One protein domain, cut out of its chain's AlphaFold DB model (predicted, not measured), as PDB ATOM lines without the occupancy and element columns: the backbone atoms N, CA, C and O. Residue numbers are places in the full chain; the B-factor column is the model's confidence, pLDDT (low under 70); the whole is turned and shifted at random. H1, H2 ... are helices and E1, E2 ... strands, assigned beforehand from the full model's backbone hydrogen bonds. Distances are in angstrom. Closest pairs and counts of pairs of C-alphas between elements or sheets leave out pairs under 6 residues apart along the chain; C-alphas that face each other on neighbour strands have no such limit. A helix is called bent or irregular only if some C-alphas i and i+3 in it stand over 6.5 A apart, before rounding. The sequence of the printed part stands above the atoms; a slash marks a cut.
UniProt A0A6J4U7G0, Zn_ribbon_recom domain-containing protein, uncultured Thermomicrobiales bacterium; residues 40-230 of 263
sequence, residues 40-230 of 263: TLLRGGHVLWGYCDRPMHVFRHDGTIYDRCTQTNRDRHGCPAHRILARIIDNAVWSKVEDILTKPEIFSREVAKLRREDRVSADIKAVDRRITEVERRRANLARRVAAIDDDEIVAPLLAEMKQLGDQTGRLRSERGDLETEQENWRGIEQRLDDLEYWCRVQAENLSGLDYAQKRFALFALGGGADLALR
ATOM      1  N   THR A  40      21.572  15.529 130.272       79.62
ATOM      2  CA  THR A  40      20.189  15.303 130.718       79.62
ATOM      3  C   THR A  40      20.098  15.150 132.237       79.62
ATOM      4  O   THR A  40      20.964  14.546 132.888       79.62
ATOM      5  N   LEU A  41      19.030  15.708 132.810       77.19
ATOM      6  CA  LEU A  41      18.756  15.713 134.247       77.19
ATOM      7  C   LEU A  41      18.307  14.342 134.769       77.19
ATOM      8  O   LEU A  41      18.597  14.014 135.921       77.19
ATOM      9  N   LEU A  42      17.641  13.530 133.945       81.06
ATOM     10  CA  LEU A  42      16.950  12.310 134.390       81.06
ATOM     11  C   LEU A  42      17.681  10.998 134.054       81.06
ATOM     12  O   LEU A  42      17.126   9.903 134.172       81.06
ATOM     13  N   ARG A  43      18.969  11.078 133.704       76.81
ATOM     14  CA  ARG A  43      19.836   9.903 133.498       76.81
ATOM     15  C   ARG A  43      19.948   9.024 134.752       76.81
ATOM     16  O   ARG A  43      19.972   9.527 135.869       76.81
ATOM     17  N   GLY A  44      20.172   7.725 134.555       69.81
ATOM     18  CA  GLY A  44      20.396   6.781 135.660       69.81
ATOM     19  C   GLY A  44      19.131   6.078 136.153       69.81
ATOM     20  O   GLY A  44      19.146   5.502 137.230       69.81
ATOM     21  N   GLY A  45      18.062   6.087 135.350       70.25
ATOM     22  CA  GLY A  45      16.866   5.282 135.594       70.25
ATOM     23  C   GLY A  45      15.704   6.013 136.261       70.25
ATOM     24  O   GLY A  45      14.718   5.367 136.573       70.25
ATOM     25  N   HIS A  46      15.770   7.341 136.400       75.31
ATOM     26  CA  HIS A  46      14.690   8.142 136.994       75.31
ATOM     27  C   HIS A  46      13.412   8.202 136.152       75.31
ATOM     28  O   HIS A  46      12.390   8.676 136.631       75.31
ATOM     29  N   VAL A  47      13.462   7.762 134.896       77.81
ATOM     30  CA  VAL A  47      12.295   7.689 134.016       77.81
ATOM     31  C   VAL A  47      11.907   6.225 133.864       77.81
ATOM     32  O   VAL A  47      12.702   5.433 133.365       77.81
ATOM     33  N   LEU A  48      10.686   5.860 134.242       81.75
ATOM     34  CA  LEU A  48      10.099   4.556 133.955       81.75
ATOM     35  C   LEU A  48       9.183   4.617 132.741       81.75
ATOM     36  O   LEU A  48       8.442   5.576 132.512       81.75
ATOM     37  N   TRP A  49       9.179   3.523 131.994       81.19
ATOM     38  CA  TRP A  49       8.251   3.324 130.895       81.19
ATOM     39  C   TRP A  49       6.919   2.766 131.402       81.19
ATOM     40  O   TRP A  49       6.877   1.636 131.877       81.19
ATOM     41  N   GLY A  50       5.812   3.486 131.226       77.69
ATOM     42  CA  GLY A  50       4.507   3.096 131.774       77.69
ATOM     43  C   GLY A  50       3.844   1.855 131.159       77.69
ATOM     44  O   GLY A  50       2.724   1.545 131.548       77.69
ATOM     45  N   TYR A  51       4.482   1.157 130.206       79.31
ATOM     46  CA  TYR A  51       4.031  -0.183 129.784       79.31
ATOM     47  C   TYR A  51       4.680  -1.324 130.575       79.31
ATOM     48  O   TYR A  51       4.055  -2.365 130.734       79.31
ATOM     49  N   CYS A  52       5.941  -1.186 130.996       79.50
ATOM     50  CA  CYS A  52       6.666  -2.270 131.676       79.50
ATOM     51  C   CYS A  52       7.203  -1.897 133.051       79.50
ATOM     52  O   CYS A  52       7.853  -2.731 133.679       79.50
ATOM     53  N   ASP A  53       6.988  -0.654 133.481       79.88
ATOM     54  CA  ASP A  53       7.484  -0.086 134.734       79.88
ATOM     55  C   ASP A  53       8.992  -0.322 134.928       79.88
ATOM     56  O   ASP A  53       9.496  -0.479 136.038       79.88
ATOM     57  N   ARG A  54       9.733  -0.393 133.812       82.19
ATOM     58  CA  ARG A  54      11.189  -0.527 133.810       82.19
ATOM     59  C   ARG A  54      11.853   0.817 133.537       82.19
ATOM     60  O   ARG A  54      11.313   1.593 132.740       82.19
ATOM     61  N   PRO A  55      13.053   1.040 134.103       80.69
ATOM     62  CA  PRO A  55      13.861   2.206 133.791       80.69
ATOM     63  C   PRO A  55      14.112   2.346 132.291       80.69
ATOM     64  O   PRO A  55      14.457   1.388 131.590       80.69
ATOM     65  N   MET A  56      13.927   3.561 131.798       83.50
ATOM     66  CA  MET A  56      14.334   3.983 130.474       83.50
ATOM     67  C   MET A  56      15.821   4.321 130.483       83.50
ATOM     68  O   MET A  56      16.405   4.717 131.493       83.50
ATOM     69  N   HIS A  57      16.440   4.136 129.326       84.62
ATOM     70  CA  HIS A  57      17.858   4.359 129.127       84.62
ATOM     71  C   HIS A  57      18.078   5.515 128.159       84.62
ATOM     72  O   HIS A  57      17.410   5.612 127.125       84.62
ATOM     73  N   VAL A  58      19.087   6.325 128.477       85.81
ATOM     74  CA  VAL A  58      19.550   7.415 127.622       85.81
ATOM     75  C   VAL A  58      20.160   6.833 126.348       85.81
ATOM     76  O   VAL A  58      21.108   6.048 126.381       85.81
ATOM     77  N   PHE A  59      19.626   7.253 125.211       87.00
ATOM     78  CA  PHE A  59      20.029   6.872 123.867       87.00
ATOM     79  C   PHE A  59      20.381   8.120 123.062       87.00
ATOM     80  O   PHE A  59      19.634   9.096 123.047       87.00
ATOM     81  N   ARG A  60      21.525   8.089 122.376       88.00
ATOM     82  CA  ARG A  60      22.038   9.216 121.588       88.00
ATOM     83  C   ARG A  60      22.030   8.852 120.106       88.00
ATOM     84  O   ARG A  60      22.515   7.784 119.745       88.00
ATOM     85  N   HIS A  61      21.482   9.729 119.271       87.38
ATOM     86  CA  HIS A  61      21.406   9.560 117.818       87.38
ATOM     87  C   HIS A  61      21.472  10.924 117.134       87.38
ATOM     88  O   HIS A  61      20.687  11.804 117.477       87.38
ATOM     89  N   ASP A  62      22.396  11.096 116.185       87.88
ATOM     90  CA  ASP A  62      22.625  12.346 115.438       87.88
ATOM     91  C   ASP A  62      22.690  13.593 116.333       87.88
ATOM     92  O   ASP A  62      21.988  14.580 116.129       87.88
ATOM     93  N   GLY A  63      23.470  13.514 117.416       84.19
ATOM     94  CA  GLY A  63      23.600  14.606 118.390       84.19
ATOM     95  C   GLY A  63      22.357  14.863 119.252       84.19
ATOM     96  O   GLY A  63      22.418  15.673 120.170       84.19
ATOM     97  N   THR A  64      21.253  14.151 119.017       88.81
ATOM     98  CA  THR A  64      20.010  14.269 119.782       88.81
ATOM     99  C   THR A  64      19.923  13.188 120.857       88.81
ATOM    100  O   THR A  64      20.343  12.044 120.654       88.81
ATOM    101  N   ILE A  65      19.359  13.549 122.009       89.94
ATOM    102  CA  ILE A  65      19.293  12.704 123.203       89.94
ATOM    103  C   ILE A  65      17.848  12.307 123.475       89.94
ATOM    104  O   ILE A  65      16.945  13.149 123.502       89.94
ATOM    105  N   TYR A  66      17.645  11.011 123.671       90.06
ATOM    106  CA  TYR A  66      16.347  10.403 123.895       90.06
ATOM    107  C   TYR A  66      16.377   9.485 125.107       90.06
ATOM    108  O   TYR A  66      17.368   8.798 125.329       90.06
ATOM    109  N   ASP A  67      15.249   9.358 125.785       87.88
ATOM    110  CA  ASP A  67      14.975   8.238 126.671       87.88
ATOM    111  C   ASP A  67      14.219   7.162 125.897       87.88
ATOM    112  O   ASP A  67      13.260   7.443 125.166       87.88
ATOM    113  N   ARG A  68      14.635   5.899 126.049       87.38
ATOM    114  CA  ARG A  68      13.944   4.749 125.447       87.38
ATOM    115  C   ARG A  68      13.966   3.511 126.331       87.38
ATOM    116  O   ARG A  68      14.887   3.296 127.113       87.38
ATOM    117  N   CYS A  69      12.998   2.627 126.116       86.12
ATOM    118  CA  CYS A  69      13.058   1.263 126.634       86.12
ATOM    119  C   CYS A  69      14.171   0.459 125.916       86.12
ATOM    120  O   CYS A  69      14.397   0.632 124.706       86.12
ATOM    121  N   THR A  70      14.874  -0.413 126.645       83.94
ATOM    122  CA  THR A  70      15.918  -1.293 126.084       83.94
ATOM    123  C   THR A  70      15.321  -2.405 125.240       83.94
ATOM    124  O   THR A  70      14.194  -2.832 125.470       83.94
ATOM    125  N   GLN A  71      16.101  -2.916 124.283       80.94
ATOM    126  CA  GLN A  71      15.687  -4.043 123.443       80.94
ATOM    127  C   GLN A  71      15.217  -5.232 124.287       80.94
ATOM    128  O   GLN A  71      14.107  -5.705 124.094       80.94
ATOM    129  N   THR A  72      16.003  -5.622 125.292       83.62
ATOM    130  CA  THR A  72      15.679  -6.730 126.196       83.62
ATOM    131  C   THR A  72      14.338  -6.543 126.904       83.62
ATOM    132  O   THR A  72      13.540  -7.475 126.961       83.62
ATOM    133  N   ASN A  73      14.056  -5.340 127.419       80.44
ATOM    134  CA  ASN A  73      12.776  -5.064 128.071       80.44
ATOM    135  C   ASN A  73      11.616  -5.089 127.069       80.44
ATOM    136  O   ASN A  73      10.532  -5.552 127.413       80.44
ATOM    137  N   ARG A  74      11.836  -4.646 125.825       81.38
ATOM    138  CA  ARG A  74      10.824  -4.740 124.764       81.38
ATOM    139  C   ARG A  74      10.523  -6.180 124.384       81.38
ATOM    140  O   ARG A  74       9.354  -6.535 124.344       81.38
ATOM    141  N   ASP A  75      11.548  -6.995 124.170       84.38
ATOM    142  CA  ASP A  75      11.381  -8.394 123.766       84.38
ATOM    143  C   ASP A  75      10.678  -9.198 124.867       84.38
ATOM    144  O   ASP A  75       9.813 -10.023 124.589       84.38
ATOM    145  N   ARG A  76      10.999  -8.911 126.136       85.31
ATOM    146  CA  ARG A  76      10.418  -9.602 127.294       85.31
ATOM    147  C   ARG A  76       8.996  -9.159 127.636       85.31
ATOM    148  O   ARG A  76       8.217  -9.972 128.124       85.31
ATOM    149  N   HIS A  77       8.678  -7.878 127.452       81.81
ATOM    150  CA  HIS A  77       7.420  -7.278 127.917       81.81
ATOM    151  C   HIS A  77       6.513  -6.780 126.782       81.81
ATOM    152  O   HIS A  77       5.514  -6.120 127.052       81.81
ATOM    153  N   GLY A  78       6.858  -7.030 125.516       81.50
ATOM    154  CA  GLY A  78       6.078  -6.579 124.357       81.50
ATOM    155  C   GLY A  78       5.955  -5.056 124.243       81.50
ATOM    156  O   GLY A  78       4.979  -4.551 123.695       81.50
ATOM    157  N   CYS A  79       6.908  -4.297 124.796       81.56
ATOM    158  CA  CYS A  79       6.805  -2.837 124.826       81.56
ATOM    159  C   CYS A  79       6.953  -2.231 123.426       81.56
ATOM    160  O   CYS A  79       7.894  -2.589 122.706       81.56
ATOM    161  N   PRO A  80       6.108  -1.250 123.056       81.81
ATOM    162  CA  PRO A  80       6.216  -0.598 121.761       81.81
ATOM    163  C   PRO A  80       7.565   0.114 121.613       81.81
ATOM    164  O   PRO A  80       8.146   0.636 122.570       81.81
ATOM    165  N   ALA A  81       8.076   0.147 120.382       79.38
ATOM    166  CA  ALA A  81       9.296   0.870 120.059       79.38
ATOM    167  C   ALA A  81       9.029   2.382 120.081       79.38
ATOM    168  O   ALA A  81       8.641   2.971 119.077       79.38
ATOM    169  N   HIS A  82       9.259   3.009 121.232       82.69
ATOM    170  CA  HIS A  82       9.116   4.449 121.400       82.69
ATOM    171  C   HIS A  82      10.371   5.073 122.019       82.69
ATOM    172  O   HIS A  82      11.136   4.414 122.732       82.69
ATOM    173  N   ARG A  83      10.582   6.350 121.703       87.50
ATOM    174  CA  ARG A  83      11.657   7.191 122.228       87.50
ATOM    175  C   ARG A  83      11.105   8.586 122.473       87.50
ATOM    176  O   ARG A  83      10.356   9.089 121.637       87.50
ATOM    177  N   ILE A  84      11.489   9.203 123.578       88.12
ATOM    178  CA  ILE A  84      11.056  10.554 123.942       88.12
ATOM    179  C   ILE A  84      12.299  11.425 124.034       88.12
ATOM    180  O   ILE A  84      13.336  10.965 124.493       88.12
ATOM    181  N   LEU A  85      12.223  12.661 123.550       90.19
ATOM    182  CA  LEU A  85      13.335  13.603 123.648       90.19
ATOM    183  C   LEU A  85      13.625  13.918 125.119       90.19
ATOM    184  O   LEU A  85      12.732  14.402 125.815       90.19
ATOM    185  N   ALA A  86      14.873  13.726 125.550       88.56
ATOM    186  CA  ALA A  86      15.278  13.938 126.942       88.56
ATOM    187  C   ALA A  86      14.955  15.367 127.407       88.56
ATOM    188  O   ALA A  86      14.335  15.555 128.445       88.56
ATOM    189  N   ARG A  87      15.212  16.377 126.556       87.31
ATOM    190  CA  ARG A  87      14.875  17.787 126.839       87.31
ATOM    191  C   ARG A  87      13.396  18.028 127.169       87.31
ATOM    192  O   ARG A  87      13.085  18.968 127.884       87.31
ATOM    193  N   ILE A  88      12.476  17.239 126.604       87.50
ATOM    194  CA  ILE A  88      11.037  17.410 126.852       87.50
ATOM    195  C   ILE A  88      10.705  16.921 128.259       87.50
ATOM    196  O   ILE A  88      10.009  17.617 128.991       87.50
ATOM    197  N   ILE A  89      11.215  15.745 128.634       84.88
ATOM    198  CA  ILE A  89      10.969  15.160 129.954       84.88
ATOM    199  C   ILE A  89      11.699  15.979 131.021       84.88
ATOM    200  O   ILE A  89      11.082  16.356 132.010       84.88
ATOM    201  N   ASP A  90      12.966  16.331 130.784       84.44
ATOM    202  CA  ASP A  90      13.767  17.153 131.692       84.44
ATOM    203  C   ASP A  90      13.077  18.491 131.990       84.44
ATOM    204  O   ASP A  90      12.929  18.850 133.153       84.44
ATOM    205  N   ASN A  91      12.585  19.198 130.963       84.62
ATOM    206  CA  ASN A  91      11.870  20.462 131.157       84.62
ATOM    207  C   ASN A  91      10.537  20.276 131.891       84.62
ATOM    208  O   ASN A  91      10.196  21.090 132.745       84.62
ATOM    209  N   ALA A  92       9.777  19.224 131.570       82.50
ATOM    210  CA  ALA A  92       8.501  18.951 132.226       82.50
ATOM    211  C   ALA A  92       8.689  18.637 133.718       82.50
ATOM    212  O   ALA A  92       7.966  19.167 134.560       82.50
ATOM    213  N   VAL A  93       9.689  17.816 134.052       81.69
ATOM    214  CA  VAL A  93      10.030  17.518 135.445       81.69
ATOM    215  C   VAL A  93      10.567  18.761 136.140       81.69
ATOM    216  O   VAL A  93      10.145  19.051 137.255       81.69
ATOM    217  N   TRP A  94      11.449  19.524 135.492       82.00
ATOM    218  CA  TRP A  94      12.026  20.723 136.092       82.00
ATOM    219  C   TRP A  94      10.972  21.795 136.388       82.00
ATOM    220  O   TRP A  94      10.957  22.338 137.485       82.00
ATOM    221  N   SER A  95      10.019  22.019 135.481       80.50
ATOM    222  CA  SER A  95       8.882  22.913 135.734       80.50
ATOM    223  C   SER A  95       8.055  22.457 136.939       80.50
ATOM    224  O   SER A  95       7.619  23.278 137.744       80.50
ATOM    225  N   LYS A  96       7.881  21.142 137.123       74.31
ATOM    226  CA  LYS A  96       7.170  20.616 138.291       74.31
ATOM    227  C   LYS A  96       7.960  20.786 139.588       74.31
ATOM    228  O   LYS A  96       7.373  21.039 140.637       74.31
ATOM    229  N   VAL A  97       9.276  20.635 139.513       75.06
ATOM    230  CA  VAL A  97      10.198  20.908 140.614       75.06
ATOM    231  C   VAL A  97      10.104  22.384 141.007       75.06
ATOM    232  O   VAL A  97       9.868  22.674 142.174       75.06
ATOM    233  N   GLU A  98      10.155  23.311 140.050       76.00
ATOM    234  CA  GLU A  98       9.961  24.749 140.288       76.00
ATOM    235  C   GLU A  98       8.608  25.053 140.952       76.00
ATOM    236  O   GLU A  98       8.560  25.792 141.933       76.00
ATOM    237  N   ASP A  99       7.515  24.431 140.500       73.75
ATOM    238  CA  ASP A  99       6.185  24.583 141.113       73.75
ATOM    239  C   ASP A  99       6.136  24.169 142.592       73.75
ATOM    240  O   ASP A  99       5.358  24.729 143.370       73.75
ATOM    241  N   ILE A 100       6.897  23.137 142.969       69.25
ATOM    242  CA  ILE A 100       6.962  22.642 144.349       69.25
ATOM    243  C   ILE A 100       7.821  23.588 145.191       69.25
ATOM    244  O   ILE A 100       7.416  23.995 146.278       69.25
ATOM    245  N   LEU A 101       8.978  23.977 144.660       68.44
ATOM    246  CA  LEU A 101       9.962  24.812 145.348       68.44
ATOM    247  C   LEU A 101       9.484  26.258 145.547       68.44
ATOM    248  O   LEU A 101       9.858  26.905 146.518       68.44
ATOM    249  N   THR A 102       8.618  26.758 144.665       69.81
ATOM    250  CA  THR A 102       8.000  28.093 144.774       69.81
ATOM    251  C   THR A 102       6.789  28.135 145.714       69.81
ATOM    252  O   THR A 102       6.223  29.206 145.936       69.81
ATOM    253  N   LYS A 103       6.385  26.997 146.300       70.50
ATOM    254  CA  LYS A 103       5.254  26.893 147.245       70.50
ATOM    255  C   LYS A 103       5.682  26.292 148.596       70.50
ATOM    256  O   LYS A 103       5.110  25.278 149.015       70.50
ATOM    257  N   PRO A 104       6.631  26.924 149.313       62.47
ATOM    258  CA  PRO A 104       7.175  26.403 150.572       62.47
ATOM    259  C   PRO A 104       6.096  26.182 151.643       62.47
ATOM    260  O   PRO A 104       6.130  25.187 152.357       62.47
ATOM    261  N   GLU A 105       5.057  27.020 151.674       62.34
ATOM    262  CA  GLU A 105       3.939  26.933 152.631       62.34
ATOM    263  C   GLU A 105       3.182  25.589 152.574       62.34
ATOM    264  O   GLU A 105       2.692  25.069 153.580       62.34
ATOM    265  N   ILE A 106       3.031  25.031 151.366       63.78
ATOM    266  CA  ILE A 106       2.328  23.761 151.146       63.78
ATOM    267  C   ILE A 106       3.234  22.602 151.551       63.78
ATOM    268  O   ILE A 106       2.759  21.643 152.160       63.78
ATOM    269  N   PHE A 107       4.527  22.721 151.251       64.56
ATOM    270  CA  PHE A 107       5.540  21.744 151.611       64.56
ATOM    271  C   PHE A 107       5.686  21.629 153.135       64.56
ATOM    272  O   PHE A 107       5.451  20.552 153.681       64.56
ATOM    273  N   SER A 108       5.939  22.735 153.843       63.38
ATOM    274  CA  SER A 108       6.113  22.728 155.303       63.38
ATOM    275  C   SER A 108       4.868  22.214 156.037       63.38
ATOM    276  O   SER A 108       4.984  21.517 157.046       63.38
ATOM    277  N   ARG A 109       3.654  22.474 155.522       66.62
ATOM    278  CA  ARG A 109       2.415  21.921 156.097       66.62
ATOM    279  C   ARG A 109       2.332  20.401 155.961       66.62
ATOM    280  O   ARG A 109       1.936  19.740 156.923       66.62
ATOM    281  N   GLU A 110       2.674  19.856 154.797       63.34
ATOM    282  CA  GLU A 110       2.600  18.412 154.552       63.34
ATOM    283  C   GLU A 110       3.695  17.662 155.323       63.34
ATOM    284  O   GLU A 110       3.411  16.656 155.975       63.34
ATOM    285  N   VAL A 111       4.909  18.222 155.382       66.19
ATOM    286  CA  VAL A 111       6.006  17.724 156.231       66.19
ATOM    287  C   VAL A 111       5.601  17.722 157.708       66.19
ATOM    288  O   VAL A 111       5.746  16.714 158.396       66.19
ATOM    289  N   ALA A 112       5.006  18.812 158.202       66.50
ATOM    290  CA  ALA A 112       4.546  18.900 159.588       66.50
ATOM    291  C   ALA A 112       3.377  17.952 159.913       66.50
ATOM    292  O   ALA A 112       3.118  17.669 161.086       66.50
ATOM    293  N   LYS A 113       2.621  17.498 158.910       65.38
ATOM    294  CA  LYS A 113       1.579  16.483 159.090       65.38
ATOM    295  C   LYS A 113       2.202  15.093 159.223       65.38
ATOM    296  O   LYS A 113       1.887  14.402 160.186       65.38
ATOM    297  N   LEU A 114       3.143  14.751 158.342       63.25
ATOM    298  CA  LEU A 114       3.886  13.486 158.389       63.25
ATOM    299  C   LEU A 114       4.659  13.319 159.708       63.25
ATOM    300  O   LEU A 114       4.601  12.259 160.319       63.25
ATOM    301  N   ARG A 115       5.291  14.389 160.208       66.31
ATOM    302  CA  ARG A 115       6.016  14.390 161.495       66.31
ATOM    303  C   ARG A 115       5.131  14.174 162.723       66.31
ATOM    304  O   ARG A 115       5.568  13.597 163.712       66.31
ATOM    305  N   ARG A 116       3.892  14.672 162.700       59.38
ATOM    306  CA  ARG A 116       2.970  14.570 163.848       59.38
ATOM    307  C   ARG A 116       2.406  13.167 164.043       59.38
ATOM    308  O   ARG A 116       1.930  12.861 165.131       59.38
ATOM    309  N   GLU A 117       2.468  12.332 163.015       60.91
ATOM    310  CA  GLU A 117       1.960  10.966 163.024       60.91
ATOM    311  C   GLU A 117       3.075   9.932 163.276       60.91
ATOM    312  O   GLU A 117       2.981   8.825 162.753       60.91
ATOM    313  N   ASP A 118       4.111  10.243 164.080       65.44
ATOM    314  CA  ASP A 118       5.144   9.272 164.511       65.44
ATOM    315  C   ASP A 118       4.542   8.163 165.400       65.44
ATOM    316  O   ASP A 118       4.659   8.127 166.628       65.44
ATOM    317  N   ARG A 119       3.829   7.256 164.738       69.12
ATOM    318  CA  ARG A 119       3.198   6.062 165.295       69.12
ATOM    319  C   ARG A 119       4.238   4.981 165.567       69.12
ATOM    320  O   ARG A 119       4.094   4.242 166.535       69.12
ATOM    321  N   VAL A 120       5.326   4.967 164.798       79.69
ATOM    322  CA  VAL A 120       6.384   3.952 164.873       79.69
ATOM    323  C   VAL A 120       7.086   3.985 166.234       79.69
ATOM    324  O   VAL A 120       7.278   2.943 166.858       79.69
ATOM    325  N   SER A 121       7.390   5.172 166.772       80.81
ATOM    326  CA  SER A 121       7.967   5.309 168.122       80.81
ATOM    327  C   SER A 121       7.037   4.799 169.236       80.81
ATOM    328  O   SER A 121       7.489   4.194 170.216       80.81
ATOM    329  N   ALA A 122       5.725   5.013 169.098       84.81
ATOM    330  CA  ALA A 122       4.737   4.503 170.044       84.81
ATOM    331  C   ALA A 122       4.587   2.975 169.950       84.81
ATOM    332  O   ALA A 122       4.516   2.304 170.984       84.81
ATOM    333  N   ASP A 123       4.607   2.434 168.732       87.56
ATOM    334  CA  ASP A 123       4.478   1.004 168.455       87.56
ATOM    335  C   ASP A 123       5.700   0.219 168.961       87.56
ATOM    336  O   ASP A 123       5.529  -0.784 169.658       87.56
ATOM    337  N   ILE A 124       6.926   0.730 168.767       90.88
ATOM    338  CA  ILE A 124       8.153   0.140 169.343       90.88
ATOM    339  C   ILE A 124       8.036   0.034 170.870       90.88
ATOM    340  O   ILE A 124       8.238  -1.039 171.442       90.88
ATOM    341  N   LYS A 125       7.622   1.113 171.550       92.62
ATOM    342  CA  LYS A 125       7.430   1.104 173.014       92.62
ATOM    343  C   LYS A 125       6.355   0.112 173.456       92.62
ATOM    344  O   LYS A 125       6.463  -0.471 174.538       92.62
ATOM    345  N   ALA A 126       5.294  -0.062 172.670       93.75
ATOM    346  CA  ALA A 126       4.250  -1.038 172.963       93.75
ATOM    347  C   ALA A 126       4.773  -2.479 172.836       93.75
ATOM    348  O   ALA A 126       4.496  -3.310 173.706       93.75
ATOM    349  N   VAL A 127       5.571  -2.765 171.804       94.19
ATOM    350  CA  VAL A 127       6.216  -4.072 171.604       94.19
ATOM    351  C   VAL A 127       7.236  -4.363 172.709       94.19
ATOM    352  O   VAL A 127       7.197  -5.451 173.284       94.19
ATOM    353  N   ASP A 128       8.056  -3.390 173.112       96.12
ATOM    354  CA  ASP A 128       9.017  -3.539 174.219       96.12
ATOM    355  C   ASP A 128       8.334  -3.924 175.542       96.12
ATOM    356  O   ASP A 128       8.802  -4.806 176.275       96.12
ATOM    357  N   ARG A 129       7.179  -3.314 175.841       96.88
ATOM    358  CA  ARG A 129       6.376  -3.673 177.023       96.88
ATOM    359  C   ARG A 129       5.884  -5.117 176.948       96.88
ATOM    360  O   ARG A 129       5.966  -5.832 177.947       96.88
ATOM    361  N   ARG A 130       5.419  -5.562 175.775       96.44
ATOM    362  CA  ARG A 130       4.964  -6.947 175.550       96.44
ATOM    363  C   ARG A 130       6.115  -7.943 175.702       96.44
ATOM    364  O   ARG A 130       5.936  -8.957 176.369       96.44
ATOM    365  N   ILE A 131       7.297  -7.644 175.155       96.69
ATOM    366  CA  ILE A 131       8.508  -8.467 175.330       96.69
ATOM    367  C   ILE A 131       8.841  -8.602 176.817       96.69
ATOM    368  O   ILE A 131       8.994  -9.714 177.322       96.69
ATOM    369  N   THR A 132       8.893  -7.476 177.532       97.06
ATOM    370  CA  THR A 132       9.193  -7.449 178.971       97.06
ATOM    371  C   THR A 132       8.192  -8.281 179.773       97.06
ATOM    372  O   THR A 132       8.569  -9.020 180.684       97.06
ATOM    373  N   GLU A 133       6.904  -8.200 179.433       97.00
ATOM    374  CA  GLU A 133       5.867  -8.980 180.099       97.00
ATOM    375  C   GLU A 133       6.026 -10.490 179.866       97.00
ATOM    376  O   GLU A 133       5.941 -11.267 180.824       97.00
ATOM    377  N   VAL A 134       6.277 -10.909 178.623       95.44
ATOM    378  CA  VAL A 134       6.453 -12.324 178.257       95.44
ATOM    379  C   VAL A 134       7.710 -12.903 178.911       95.44
ATOM    380  O   VAL A 134       7.645 -13.986 179.494       95.44
ATOM    381  N   GLU A 135       8.824 -12.166 178.924       94.62
ATOM    382  CA  GLU A 135      10.056 -12.590 179.608       94.62
ATOM    383  C   GLU A 135       9.856 -12.719 181.121       94.62
ATOM    384  O   GLU A 135      10.289 -13.697 181.733       94.62
ATOM    385  N   ARG A 136       9.111 -11.794 181.740       95.75
ATOM    386  CA  ARG A 136       8.763 -11.898 183.164       95.75
ATOM    387  C   ARG A 136       7.929 -13.149 183.448       95.75
ATOM    388  O   ARG A 136       8.175 -13.830 184.445       95.75
ATOM    389  N   ARG A 137       6.945 -13.467 182.597       93.88
ATOM    390  CA  ARG A 137       6.140 -14.699 182.719       93.88
ATOM    391  C   ARG A 137       7.021 -15.941 182.593       93.88
ATOM    392  O   ARG A 137       6.937 -16.819 183.447       93.88
ATOM    393  N   ARG A 138       7.926 -15.964 181.612       93.00
ATOM    394  CA  ARG A 138       8.877 -17.061 181.393       93.00
ATOM    395  C   ARG A 138       9.815 -17.264 182.586       93.00
ATOM    396  O   ARG A 138       9.976 -18.392 183.043       93.00
ATOM    397  N   ALA A 139      10.373 -16.189 183.143       91.62
ATOM    398  CA  ALA A 139      11.229 -16.249 184.331       91.62
ATOM    399  C   ALA A 139      10.467 -16.720 185.583       91.62
ATOM    400  O   ALA A 139      11.001 -17.461 186.408       91.62
ATOM    401  N   ASN A 140       9.204 -16.312 185.739       91.81
ATOM    402  CA  ASN A 140       8.352 -16.791 186.828       91.81
ATOM    403  C   ASN A 140       8.043 -18.283 186.699       91.81
ATOM    404  O   ASN A 140       8.090 -18.992 187.702       91.81
ATOM    405  N   LEU A 141       7.746 -18.747 185.486       90.00
ATOM    406  CA  LEU A 141       7.487 -20.154 185.203       90.00
ATOM    407  C   LEU A 141       8.736 -21.004 185.469       90.00
ATOM    408  O   LEU A 141       8.657 -21.964 186.225       90.00
ATOM    409  N   ALA A 142       9.904 -20.579 184.976       89.06
ATOM    410  CA  ALA A 142      11.178 -21.258 185.221       89.06
ATOM    411  C   ALA A 142      11.482 -21.420 186.723       89.06
ATOM    412  O   ALA A 142      11.858 -22.502 187.166       89.06
ATOM    413  N   ARG A 143      11.256 -20.370 187.528       88.00
ATOM    414  CA  ARG A 143      11.435 -20.438 188.991       88.00
ATOM    415  C   ARG A 143      10.487 -21.423 189.674       88.00
ATOM    416  O   ARG A 143      10.869 -22.013 190.675       88.00
ATOM    417  N   ARG A 144       9.259 -21.572 189.171       85.00
ATOM    418  CA  ARG A 144       8.265 -22.504 189.727       85.00
ATOM    419  C   ARG A 144       8.568 -23.950 189.351       85.00
ATOM    420  O   ARG A 144       8.425 -24.824 190.192       85.00
ATOM    421  N   VAL A 145       9.014 -24.177 188.115       86.50
ATOM    422  CA  VAL A 145       9.387 -25.505 187.603       86.50
ATOM    423  C   VAL A 145      10.623 -26.053 188.318       86.50
ATOM    424  O   VAL A 145      10.666 -27.237 188.612       86.50
ATOM    425  N   ALA A 146      11.592 -25.201 188.666       83.56
ATOM    426  CA  ALA A 146      12.849 -25.620 189.299       83.56
ATOM    427  C   ALA A 146      12.699 -26.323 190.667       83.56
ATOM    428  O   ALA A 146      13.678 -26.860 191.174       83.56
ATOM    429  N   ALA A 147      11.512 -26.288 191.277       82.75
ATOM    430  CA  ALA A 147      11.220 -26.906 192.570       82.75
ATOM    431  C   ALA A 147      10.334 -28.165 192.468       82.75
ATOM    432  O   ALA A 147       9.935 -28.700 193.501       82.75
ATOM    433  N   ILE A 148       9.978 -28.601 191.255       85.88
ATOM    434  CA  ILE A 148       9.092 -29.745 191.008       85.88
ATOM    435  C   ILE A 148       9.936 -30.917 190.507       85.88
ATOM    436  O   ILE A 148      10.620 -30.786 189.498       85.88
ATOM    437  N   ASP A 149       9.850 -32.050 191.202       77.94
ATOM    438  CA  ASP A 149      10.603 -33.282 190.920       77.94
ATOM    439  C   ASP A 149       9.636 -34.388 190.437       77.94
ATOM    440  O   ASP A 149       9.556 -35.481 190.992       77.94
ATOM    441  N   ASP A 150       8.801 -34.035 189.453       87.69
ATOM    442  CA  ASP A 150       7.791 -34.903 188.833       87.69
ATOM    443  C   ASP A 150       7.722 -34.618 187.324       87.69
ATOM    444  O   ASP A 150       7.239 -33.566 186.888       87.69
ATOM    445  N   ASP A 151       8.208 -35.566 186.525       80.69
ATOM    446  CA  ASP A 151       8.332 -35.431 185.072       80.69
ATOM    447  C   ASP A 151       6.978 -35.288 184.349       80.69
ATOM    448  O   ASP A 151       6.897 -34.572 183.343       80.69
ATOM    449  N   GLU A 152       5.899 -35.907 184.853       83.25
ATOM    450  CA  GLU A 152       4.564 -35.784 184.248       83.25
ATOM    451  C   GLU A 152       3.993 -34.372 184.443       83.25
ATOM    452  O   GLU A 152       3.304 -33.842 183.564       83.25
ATOM    453  N   ILE A 153       4.339 -33.721 185.557       82.56
ATOM    454  CA  ILE A 153       3.956 -32.335 185.858       82.56
ATOM    455  C   ILE A 153       4.858 -31.333 185.119       82.56
ATOM    456  O   ILE A 153       4.393 -30.273 184.688       82.56
ATOM    457  N   VAL A 154       6.142 -31.648 184.936       86.69
ATOM    458  CA  VAL A 154       7.124 -30.761 184.288       86.69
ATOM    459  C   VAL A 154       6.910 -30.664 182.771       86.69
ATOM    460  O   VAL A 154       7.059 -29.579 182.199       86.69
ATOM    461  N   ALA A 155       6.508 -31.751 182.106       86.75
ATOM    462  CA  ALA A 155       6.308 -31.795 180.654       86.75
ATOM    463  C   ALA A 155       5.397 -30.677 180.076       86.75
ATOM    464  O   ALA A 155       5.830 -29.985 179.143       86.75
ATOM    465  N   PRO A 156       4.176 -30.418 180.593       88.00
ATOM    466  CA  PRO A 156       3.333 -29.324 180.097       88.00
ATOM    467  C   PRO A 156       3.925 -27.929 180.366       88.00
ATOM    468  O   PRO A 156       3.748 -27.020 179.554       88.00
ATOM    469  N   LEU A 157       4.683 -27.752 181.454       88.50
ATOM    470  CA  LEU A 157       5.314 -26.471 181.799       88.50
ATOM    471  C   LEU A 157       6.489 -26.152 180.863       88.50
ATOM    472  O   LEU A 157       6.675 -25.001 180.463       88.50
ATOM    473  N   LEU A 158       7.248 -27.169 180.442       87.31
ATOM    474  CA  LEU A 158       8.276 -27.022 179.406       87.31
ATOM    475  C   LEU A 158       7.667 -26.631 178.051       87.31
ATOM    476  O   LEU A 158       8.234 -25.796 177.338       87.31
ATOM    477  N   ALA A 159       6.497 -27.178 177.704       89.94
ATOM    478  CA  ALA A 159       5.774 -26.792 176.495       89.94
ATOM    479  C   ALA A 159       5.319 -25.320 176.545       89.94
ATOM    480  O   ALA A 159       5.503 -24.591 175.568       89.94
ATOM    481  N   GLU A 160       4.807 -24.850 177.686       92.06
ATOM    482  CA  GLU A 160       4.452 -23.437 177.888       92.06
ATOM    483  C   GLU A 160       5.688 -22.518 177.831       92.06
ATOM    484  O   GLU A 160       5.667 -21.482 177.162       92.06
ATOM    485  N   MET A 161       6.814 -22.917 178.439       91.31
ATOM    486  CA  MET A 161       8.081 -22.179 178.329       91.31
ATOM    487  C   MET A 161       8.552 -22.043 176.878       91.31
ATOM    488  O   MET A 161       9.056 -20.981 176.497       91.31
ATOM    489  N   LYS A 162       8.388 -23.097 176.070       93.06
ATOM    490  CA  LYS A 162       8.693 -23.060 174.637       93.06
ATOM    491  C   LYS A 162       7.777 -22.078 173.905       93.06
ATOM    492  O   LYS A 162       8.283 -21.227 173.179       93.06
ATOM    493  N   GLN A 163       6.467 -22.123 174.152       95.56
ATOM    494  CA  GLN A 163       5.511 -21.195 173.534       95.56
ATOM    495  C   GLN A 163       5.809 -19.727 173.867       95.56
ATOM    496  O   GLN A 163       5.754 -18.873 172.978       95.56
ATOM    497  N   LEU A 164       6.165 -19.426 175.120       94.31
ATOM    498  CA  LEU A 164       6.592 -18.082 175.528       94.31
ATOM    499  C   LEU A 164       7.899 -17.674 174.831       94.31
ATOM    500  O   LEU A 164       8.031 -16.527 174.409       94.31
ATOM    501  N   GLY A 165       8.841 -18.605 174.653       93.25
ATOM    502  CA  GLY A 165      10.061 -18.384 173.870       93.25
ATOM    503  C   GLY A 165       9.773 -18.037 172.405       93.25
ATOM    504  O   GLY A 165      10.287 -17.039 171.896       93.25
ATOM    505  N   ASP A 166       8.892 -18.798 171.756       96.19
ATOM    506  CA  ASP A 166       8.459 -18.556 170.374       96.19
ATOM    507  C   ASP A 166       7.704 -17.220 170.242       96.19
ATOM    508  O   ASP A 166       7.809 -16.515 169.236       96.19
ATOM    509  N   GLN A 167       6.933 -16.839 171.264       95.12
ATOM    510  CA  GLN A 167       6.263 -15.541 171.321       95.12
ATOM    511  C   GLN A 167       7.265 -14.388 171.442       95.12
ATOM    512  O   GLN A 167       7.144 -13.412 170.702       95.12
ATOM    513  N   THR A 168       8.270 -14.502 172.315       95.06
ATOM    514  CA  THR A 168       9.354 -13.516 172.400       95.06
ATOM    515  C   THR A 168      10.095 -13.395 171.070       95.06
ATOM    516  O   THR A 168      10.364 -12.280 170.631       95.06
ATOM    517  N   GLY A 169      10.400 -14.517 170.407       94.94
ATOM    518  CA  GLY A 169      11.054 -14.514 169.096       94.94
ATOM    519  C   GLY A 169      10.265 -13.717 168.054       94.94
ATOM    520  O   GLY A 169      10.826 -12.847 167.389       94.94
ATOM    521  N   ARG A 170       8.946 -13.940 167.977       96.62
ATOM    522  CA  ARG A 170       8.051 -13.184 167.085       96.62
ATOM    523  C   ARG A 170       8.020 -11.691 167.404       96.62
ATOM    524  O   ARG A 170       8.165 -10.883 166.495       96.62
ATOM    525  N   LEU A 171       7.891 -11.326 168.680       95.94
ATOM    526  CA  LEU A 171       7.870  -9.921 169.104       95.94
ATOM    527  C   LEU A 171       9.198  -9.202 168.826       95.94
ATOM    528  O   LEU A 171       9.198  -8.028 168.475       95.94
ATOM    529  N   ARG A 172      10.338  -9.892 168.961       95.81
ATOM    530  CA  ARG A 172      11.652  -9.324 168.616       95.81
ATOM    531  C   ARG A 172      11.808  -9.105 167.112       95.81
ATOM    532  O   ARG A 172      12.395  -8.102 166.727       95.81
ATOM    533  N   SER A 173      11.266 -10.002 166.286       94.94
ATOM    534  CA  SER A 173      11.213  -9.798 164.832       94.94
ATOM    535  C   SER A 173      10.364  -8.575 164.481       94.94
ATOM    536  O   SER A 173      10.843  -7.695 163.778       94.94
ATOM    537  N   GLU A 174       9.154  -8.474 165.043       93.31
ATOM    538  CA  GLU A 174       8.248  -7.326 164.858       93.31
ATOM    539  C   GLU A 174       8.922  -6.005 165.262       93.31
ATOM    540  O   GLU A 174       8.840  -5.009 164.549       93.31
ATOM    541  N   ARG A 175       9.658  -6.005 166.379       93.81
ATOM    542  CA  ARG A 175      10.454  -4.852 166.816       93.81
ATOM    543  C   ARG A 175      11.526  -4.463 165.793       93.81
ATOM    544  O   ARG A 175      11.674  -3.278 165.522       93.81
ATOM    545  N   GLY A 176      12.248  -5.434 165.230       91.69
ATOM    546  CA  GLY A 176      13.274  -5.176 164.212       91.69
ATOM    547  C   GLY A 176      12.700  -4.603 162.911       91.69
ATOM    548  O   GLY A 176      13.295  -3.701 162.315       91.69
ATOM    549  N   ASP A 177      11.516  -5.063 162.503       89.19
ATOM    550  CA  ASP A 177      10.804  -4.513 161.344       89.19
ATOM    551  C   ASP A 177      10.408  -3.045 161.588       89.19
ATOM    552  O   ASP A 177      10.645  -2.184 160.736       89.19
ATOM    553  N   LEU A 178       9.888  -2.732 162.782       88.38
ATOM    554  CA  LEU A 178       9.539  -1.364 163.184       88.38
ATOM    555  C   LEU A 178      10.766  -0.447 163.314       88.38
ATOM    556  O   LEU A 178      10.690   0.730 162.966       88.38
ATOM    557  N   GLU A 179      11.904  -0.953 163.792       87.75
ATOM    558  CA  GLU A 179      13.162  -0.190 163.835       87.75
ATOM    559  C   GLU A 179      13.659   0.151 162.428       87.75
ATOM    560  O   GLU A 179      14.035   1.293 162.165       87.75
ATOM    561  N   THR A 180      13.568  -0.801 161.499       83.56
ATOM    562  CA  THR A 180      13.892  -0.565 160.086       83.56
ATOM    563  C   THR A 180      12.962   0.491 159.481       83.56
ATOM    564  O   THR A 180      13.401   1.381 158.750       83.56
ATOM    565  N   GLU A 181      11.665   0.432 159.792       80.88
ATOM    566  CA  GLU A 181      10.702   1.451 159.374       80.88
ATOM    567  C   GLU A 181      11.044   2.831 159.960       80.88
ATOM    568  O   GLU A 181      11.025   3.827 159.236       80.88
ATOM    569  N   GLN A 182      11.437   2.896 161.236       83.00
ATOM    570  CA  GLN A 182      11.860   4.134 161.893       83.00
ATOM    571  C   GLN A 182      13.113   4.738 161.244       83.00
ATOM    572  O   GLN A 182      13.175   5.949 161.038       83.00
ATOM    573  N   GLU A 183      14.115   3.924 160.915       78.06
ATOM    574  CA  GLU A 183      15.322   4.387 160.223       78.06
ATOM    575  C   GLU A 183      15.006   4.926 158.827       78.06
ATOM    576  O   GLU A 183      15.492   5.995 158.446       78.06
ATOM    577  N   ASN A 184      14.128   4.242 158.089       74.50
ATOM    578  CA  ASN A 184      13.644   4.724 156.799       74.50
ATOM    579  C   ASN A 184      12.921   6.071 156.941       74.50
ATOM    580  O   ASN A 184      13.180   6.989 156.159       74.50
ATOM    581  N   TRP A 185      12.069   6.220 157.960       73.75
ATOM    582  CA  TRP A 185      11.396   7.483 158.261       73.75
ATOM    583  C   TRP A 185      12.369   8.605 158.617       73.75
ATOM    584  O   TRP A 185      12.228   9.699 158.075       73.75
ATOM    585  N   ARG A 186      13.396   8.343 159.435       74.75
ATOM    586  CA  ARG A 186      14.455   9.328 159.728       74.75
ATOM    587  C   ARG A 186      15.199   9.758 158.466       74.75
ATOM    588  O   ARG A 186      15.490  10.936 158.292       74.75
ATOM    589  N   GLY A 187      15.474   8.819 157.560       68.56
ATOM    590  CA  GLY A 187      16.079   9.126 156.264       68.56
ATOM    591  C   GLY A 187      15.189  10.008 155.383       68.56
ATOM    592  O   GLY A 187      15.696  10.884 154.682       68.56
ATOM    593  N   ILE A 188      13.869   9.806 155.420       66.88
ATOM    594  CA  ILE A 188      12.896  10.674 154.741       66.88
ATOM    595  C   ILE A 188      12.871  12.054 155.402       66.88
ATOM    596  O   ILE A 188      12.946  13.057 154.701       66.88
ATOM    597  N   GLU A 189      12.824  12.115 156.730       68.50
ATOM    598  CA  GLU A 189      12.793  13.364 157.489       68.50
ATOM    599  C   GLU A 189      14.025  14.235 157.225       68.50
ATOM    600  O   GLU A 189      13.870  15.405 156.880       68.50
ATOM    601  N   GLN A 190      15.228  13.653 157.255       68.31
ATOM    602  CA  GLN A 190      16.463  14.374 156.944       68.31
ATOM    603  C   GLN A 190      16.446  14.960 155.524       68.31
ATOM    604  O   GLN A 190      16.885  16.086 155.308       68.31
ATOM    605  N   ARG A 191      15.901  14.229 154.540       64.19
ATOM    606  CA  ARG A 191      15.761  14.740 153.164       64.19
ATOM    607  C   ARG A 191      14.763  15.889 153.080       64.19
ATOM    608  O   ARG A 191      14.963  16.804 152.285       64.19
ATOM    609  N   LEU A 192      13.692  15.835 153.872       66.81
ATOM    610  CA  LEU A 192      12.707  16.910 153.949       66.81
ATOM    611  C   LEU A 192      13.308  18.163 154.600       66.81
ATOM    612  O   LEU A 192      13.053  19.257 154.103       66.81
ATOM    613  N   ASP A 193      14.153  18.013 155.625       68.56
ATOM    614  CA  ASP A 193      14.903  19.123 156.233       68.56
ATOM    615  C   ASP A 193      15.920  19.738 155.271       68.56
ATOM    616  O   ASP A 193      15.965  20.961 155.112       68.56
ATOM    617  N   ASP A 194      16.701  18.906 154.579       67.25
ATOM    618  CA  ASP A 194      17.653  19.361 153.563       67.25
ATOM    619  C   ASP A 194      16.934  20.151 152.458       67.25
ATOM    620  O   ASP A 194      17.429  21.176 151.979       67.25
ATOM    621  N   LEU A 195      15.740  19.694 152.072       65.06
ATOM    622  CA  LEU A 195      14.899  20.341 151.077       65.06
ATOM    623  C   LEU A 195      14.281  21.648 151.590       65.06
ATOM    624  O   LEU A 195      14.292  22.633 150.854       65.06
ATOM    625  N   GLU A 196      13.773  21.696 152.822       67.81
ATOM    626  CA  GLU A 196      13.247  22.923 153.437       67.81
ATOM    627  C   GLU A 196      14.347  23.987 153.557       67.81
ATOM    628  O   GLU A 196      14.162  25.143 153.158       67.81
ATOM    629  N   TYR A 197      15.529  23.580 154.026       67.62
ATOM    630  CA  TYR A 197      16.713  24.428 154.078       67.62
ATOM    631  C   TYR A 197      17.079  24.958 152.689       67.62
ATOM    632  O   TYR A 197      17.301  26.158 152.515       67.62
ATOM    633  N   TRP A 198      17.108  24.080 151.689       66.12
ATOM    634  CA  TRP A 198      17.451  24.448 150.323       66.12
ATOM    635  C   TRP A 198      16.409  25.384 149.692       66.12
ATOM    636  O   TRP A 198      16.801  26.381 149.087       66.12
ATOM    637  N   CYS A 199      15.106  25.145 149.893       64.19
ATOM    638  CA  CYS A 199      14.037  26.046 149.444       64.19
ATOM    639  C   CYS A 199      14.240  27.448 150.020       64.19
ATOM    640  O   CYS A 199      14.214  28.430 149.286       64.19
ATOM    641  N   ARG A 200      14.521  27.549 151.323       65.38
ATOM    642  CA  ARG A 200      14.757  28.835 151.988       65.38
ATOM    643  C   ARG A 200      15.986  29.574 151.449       65.38
ATOM    644  O   ARG A 200      15.982  30.797 151.415       65.38
ATOM    645  N   VAL A 201      17.038  28.850 151.062       64.44
ATOM    646  CA  VAL A 201      18.316  29.442 150.628       64.44
ATOM    647  C   VAL A 201      18.352  29.749 149.125       64.44
ATOM    648  O   VAL A 201      19.055  30.670 148.724       64.44
ATOM    649  N   GLN A 202      17.633  28.996 148.286       63.03
ATOM    650  CA  GLN A 202      17.776  29.045 146.820       63.03
ATOM    651  C   GLN A 202      16.489  29.386 146.050       63.03
ATOM    652  O   GLN A 202      16.547  29.524 144.826       63.03
ATOM    653  N   ALA A 203      15.336  29.566 146.714       57.72
ATOM    654  CA  ALA A 203      14.080  29.913 146.033       57.72
ATOM    655  C   ALA A 203      14.164  31.220 145.221       57.72
ATOM    656  O   ALA A 203      13.474  31.358 144.213       57.72
ATOM    657  N   GLU A 204      15.038  32.152 145.608       57.84
ATOM    658  CA  GLU A 204      15.193  33.445 144.933       57.84
ATOM    659  C   GLU A 204      15.948  33.359 143.592       57.84
ATOM    660  O   GLU A 204      15.878  34.297 142.801       57.84
ATOM    661  N   ASN A 205      16.633  32.245 143.286       64.81
ATOM    662  CA  ASN A 205      17.430  32.109 142.057       64.81
ATOM    663  C   ASN A 205      17.276  30.745 141.353       64.81
ATOM    664  O   ASN A 205      18.228  30.210 140.779       64.81
ATOM    665  N   LEU A 206      16.061  30.185 141.351       65.56
ATOM    666  CA  LEU A 206      15.751  28.899 140.706       65.56
ATOM    667  C   LEU A 206      16.141  28.850 139.214       65.56
ATOM    668  O   LEU A 206      16.600  27.815 138.723       65.56
ATOM    669  N   SER A 207      16.030  29.976 138.503       63.50
ATOM    670  CA  SER A 207      16.409  30.095 137.088       63.50
ATOM    671  C   SER A 207      17.922  30.057 136.842       63.50
ATOM    672  O   SER A 207      18.342  29.756 135.726       63.50
ATOM    673  N   GLY A 208      18.736  30.364 137.858       66.06
ATOM    674  CA  GLY A 208      20.198  30.422 137.775       66.06
ATOM    675  C   GLY A 208      20.916  29.135 138.186       66.06
ATOM    676  O   GLY A 208      22.144  29.110 138.176       66.06
ATOM    677  N   LEU A 209      20.177  28.083 138.555       68.19
ATOM    678  CA  LEU A 209      20.770  26.850 139.071       68.19
ATOM    679  C   LEU A 209      21.588  26.113 138.007       68.19
ATOM    680  O   LEU A 209      21.108  25.839 136.901       68.19
ATOM    681  N   ASP A 210      22.808  25.730 138.378       73.62
ATOM    682  CA  ASP A 210      23.652  24.871 137.559       73.62
ATOM    683  C   ASP A 210      23.157  23.411 137.564       73.62
ATOM    684  O   ASP A 210      22.289  23.001 138.341       73.62
ATOM    685  N   TYR A 211      23.711  22.590 136.673       71.56
ATOM    686  CA  TYR A 211      23.321  21.187 136.539       71.56
ATOM    687  C   TYR A 211      23.441  20.389 137.853       71.56
ATOM    688  O   TYR A 211      22.571  19.567 138.159       71.56
ATOM    689  N   ALA A 212      24.494  20.622 138.642       65.69
ATOM    690  CA  ALA A 212      24.725  19.897 139.886       65.69
ATOM    691  C   ALA A 212      23.671  20.264 140.938       65.69
ATOM    692  O   ALA A 212      23.140  19.383 141.617       65.69
ATOM    693  N   GLN A 213      23.307  21.542 141.013       66.12
ATOM    694  CA  GLN A 213      22.253  22.048 141.883       66.12
ATOM    695  C   GLN A 213      20.871  21.535 141.460       66.12
ATOM    696  O   GLN A 213      20.103  21.084 142.311       66.12
ATOM    697  N   LYS A 214      20.568  21.503 140.154       72.81
ATOM    698  CA  LYS A 214      19.319  20.912 139.640       72.81
ATOM    699  C   LYS A 214      19.211  19.424 139.969       72.81
ATOM    700  O   LYS A 214      18.153  18.951 140.381       72.81
ATOM    701  N   ARG A 215      20.312  18.676 139.843       71.69
ATOM    702  CA  ARG A 215      20.364  17.259 140.238       71.69
ATOM    703  C   ARG A 215      20.189  17.086 141.740       71.69
ATOM    704  O   ARG A 215      19.442  16.202 142.138       71.69
ATOM    705  N   PHE A 216      20.825  17.919 142.559       68.19
ATOM    706  CA  PHE A 216      20.636  17.882 144.009       68.19
ATOM    707  C   PHE A 216      19.168  18.106 144.390       68.19
ATOM    708  O   PHE A 216      18.618  17.299 145.132       68.19
ATOM    709  N   ALA A 217      18.513  19.120 143.815       68.00
ATOM    710  CA  ALA A 217      17.094  19.387 144.051       68.00
ATOM    711  C   ALA A 217      16.206  18.196 143.644       68.00
ATOM    712  O   ALA A 217      15.328  17.796 144.403       68.00
ATOM    713  N   LEU A 218      16.477  17.571 142.492       70.12
ATOM    714  CA  LEU A 218      15.784  16.351 142.056       70.12
ATOM    715  C   LEU A 218      15.982  15.180 143.028       70.12
ATOM    716  O   LEU A 218      15.026  14.473 143.338       70.12
ATOM    717  N   PHE A 219      17.204  14.976 143.528       63.94
ATOM    718  CA  PHE A 219      17.494  13.933 144.516       63.94
ATOM    719  C   PHE A 219      16.834  14.210 145.871       63.94
ATOM    720  O   PHE A 219      16.354  13.272 146.502       63.94
ATOM    721  N   ALA A 220      16.788  15.471 146.302       60.34
ATOM    722  CA  ALA A 220      16.155  15.876 147.553       60.34
ATOM    723  C   ALA A 220      14.625  15.722 147.490       60.34
ATOM    724  O   ALA A 220      14.025  15.150 148.396       60.34
ATOM    725  N   LEU A 221      13.998  16.148 146.386       63.94
ATOM    726  CA  LEU A 221      12.547  16.047 146.165       63.94
ATOM    727  C   LEU A 221      12.063  14.628 145.857       63.94
ATOM    728  O   LEU A 221      10.905  14.298 146.100       63.94
ATOM    729  N   GLY A 222      12.927  13.803 145.276       60.44
ATOM    730  CA  GLY A 222      12.551  12.521 144.700       60.44
ATOM    731  C   GLY A 222      13.532  11.419 145.041       60.44
ATOM    732  O   GLY A 222      13.852  10.635 144.156       60.44
ATOM    733  N   GLY A 223      14.034  11.352 146.278       44.81
ATOM    734  CA  GLY A 223      14.992  10.335 146.724       44.81
ATOM    735  C   GLY A 223      14.528   8.901 146.426       44.81
ATOM    736  O   GLY A 223      13.888   8.270 147.263       44.81
ATOM    737  N   GLY A 224      14.866   8.403 145.230       45.59
ATOM    738  CA  GLY A 224      14.446   7.112 144.671       45.59
ATOM    739  C   GLY A 224      13.120   7.101 143.890       45.59
ATOM    740  O   GLY A 224      12.680   6.028 143.491       45.59
ATOM    741  N   ALA A 225      12.462   8.242 143.673       41.78
ATOM    742  CA  ALA A 225      11.152   8.306 143.029       41.78
ATOM    743  C   ALA A 225      11.269   8.275 141.497       41.78
ATOM    744  O   ALA A 225      11.491   9.275 140.818       41.78
ATOM    745  N   ASP A 226      11.101   7.071 140.985       49.88
ATOM    746  CA  ASP A 226      10.888   6.711 139.595       49.88
ATOM    747  C   ASP A 226       9.685   7.454 138.948       49.88
ATOM    748  O   ASP A 226       8.537   7.305 139.377       49.88
ATOM    749  N   LEU A 227       9.909   8.231 137.879       53.06
ATOM    750  CA  LEU A 227       8.859   8.915 137.109       53.06
ATOM    751  C   LEU A 227       8.255   7.976 136.053       53.06
ATOM    752  O   LEU A 227       8.852   7.758 135.002       53.06
ATOM    753  N   ALA A 228       7.044   7.466 136.274       51.19
ATOM    754  CA  ALA A 228       6.354   6.633 135.287       51.19
ATOM    755  C   ALA A 228       5.680   7.455 134.175       51.19
ATOM    756  O   ALA A 228       4.629   8.066 134.374       51.19
ATOM    757  N   LEU A 229       6.242   7.404 132.964       51.09
ATOM    758  CA  LEU A 229       5.624   7.963 131.763       51.09
ATOM    759  C   LEU A 229       4.532   7.023 131.255       51.09
ATOM    760  O   LEU A 229       4.816   6.042 130.564       51.09
ATOM    761  N   ARG A 230       3.270   7.316 131.577       46.94
ATOM    762  CA  ARG A 230       2.142   6.561 131.024       46.94
ATOM    763  C   ARG A 230       1.769   7.091 129.637       46.94
ATOM    764  O   ARG A 230       1.533   8.292 129.497       46.94
TER     765      ARG A 230
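AT A GLANCE: This is residues 40 to 230 of the 263 residues of the protein "Zn_ribbon_recom domain-containing protein" of uncultured Thermomicrobiales bacterium (UniProt A0A6J4U7G0). You see a long helical arm with a small mixed head set off to one side at one end: H4 and H5 form a long hairpin, with H3 carrying on beyond H4 along H5, and H2 leads from H3 to the small strand head. In the head are the three-stranded sheet E2-E3-E4, all antiparallel, the parallel pair E1 and E5, and short H1, while H6 folds back on H5. The 191 printed residues include six named helices and five named strands, in the order E1 E2 E3 H1 E4 H2 H3 H4 H5 H6 E5; the class is mostly helix. The whole is extended, with a radius of gyration of the C-alphas of 27.1 A and spans of 89 by 47 by 23 A.

IN THESE COORDINATES: Find C-alpha 47 at (12.295, 7.689, 134.016), where E1, residues 47 to 49, begins. Next come E2, residues 57 to 61, E3, residues 64 to 68, H1, residues 71 to 77, and E4, residues 83 to 85. H2, residues 86 to 101, runs 22.0 A, and H3, residues 104 to 116, runs 18.3 A. H4, residues 119 to 145, runs 39.1 A. Find C-alpha 151 at (8.332, -35.431, 185.072); from there H5, residues 151 to 208, runs 81.9 A to C-alpha 208 at (20.198, 30.422, 137.775), with a kink of 76 degrees near residue 202. H5 is irregular: C-alphas 204 and 207 are 8.6 A apart. H6, residues 211 to 221, runs 15.3 A, and E5 is residues 227 to 229.

HOW THE PARTS SIT: Begin at the hub, H5, which touches four helices. With its residues 154 to 182 alone it touches H4, a helical hairpin at a shallow tilt of 17 degrees, opposite ways; the closest C-alphas, of Ile 131 and Thr 168, are 5.9 A apart. H3 touches H5 at a shallow tilt of 13 degrees, opposite ways, closest at the C-alphas of Pro 104 and Cys 199, 7.0 A. H5 and H6 are a helical hairpin at a steep tilt of 40 degrees, closest at the C-alphas of Arg 191 and Ala 220, 5.7 A. H2 and H5 only just touch, with 3 pairs of C-alphas within 8 A, the closest being Leu 101 and Cys 199, 5.9 A; H2 and H6 also only just touch, closest at Val 97 and Leu 218, 7.4 A. H2 only grazes the sheet, with its residues 86 to 89. In the hairpin E2 and E3, look for N 59 and O 66 at 2.7 A; between E3 and E4, N 67 and O 84 are 2.8 A apart; between E1 and E5, N 48 and O 227 are 2.7 A apart. H1 touches no helix and is not on the sheet. Every O i to N i+4 pair is within hydrogen-bond range in H1, H2, H3, H4 and H6, and 47 of 54 are in H5.

THE WHOLE: The two C-alphas farthest apart, of Asp 62 and Asp 149, are 89.0 A apart, and residues 147 to 152 stand free. The printed part has no cut, and no link is long. Mean pLDDT of the printed part is 78.6; 59 residues are under 70, among them 104 to 119, 187 to 209 and 219 to 230.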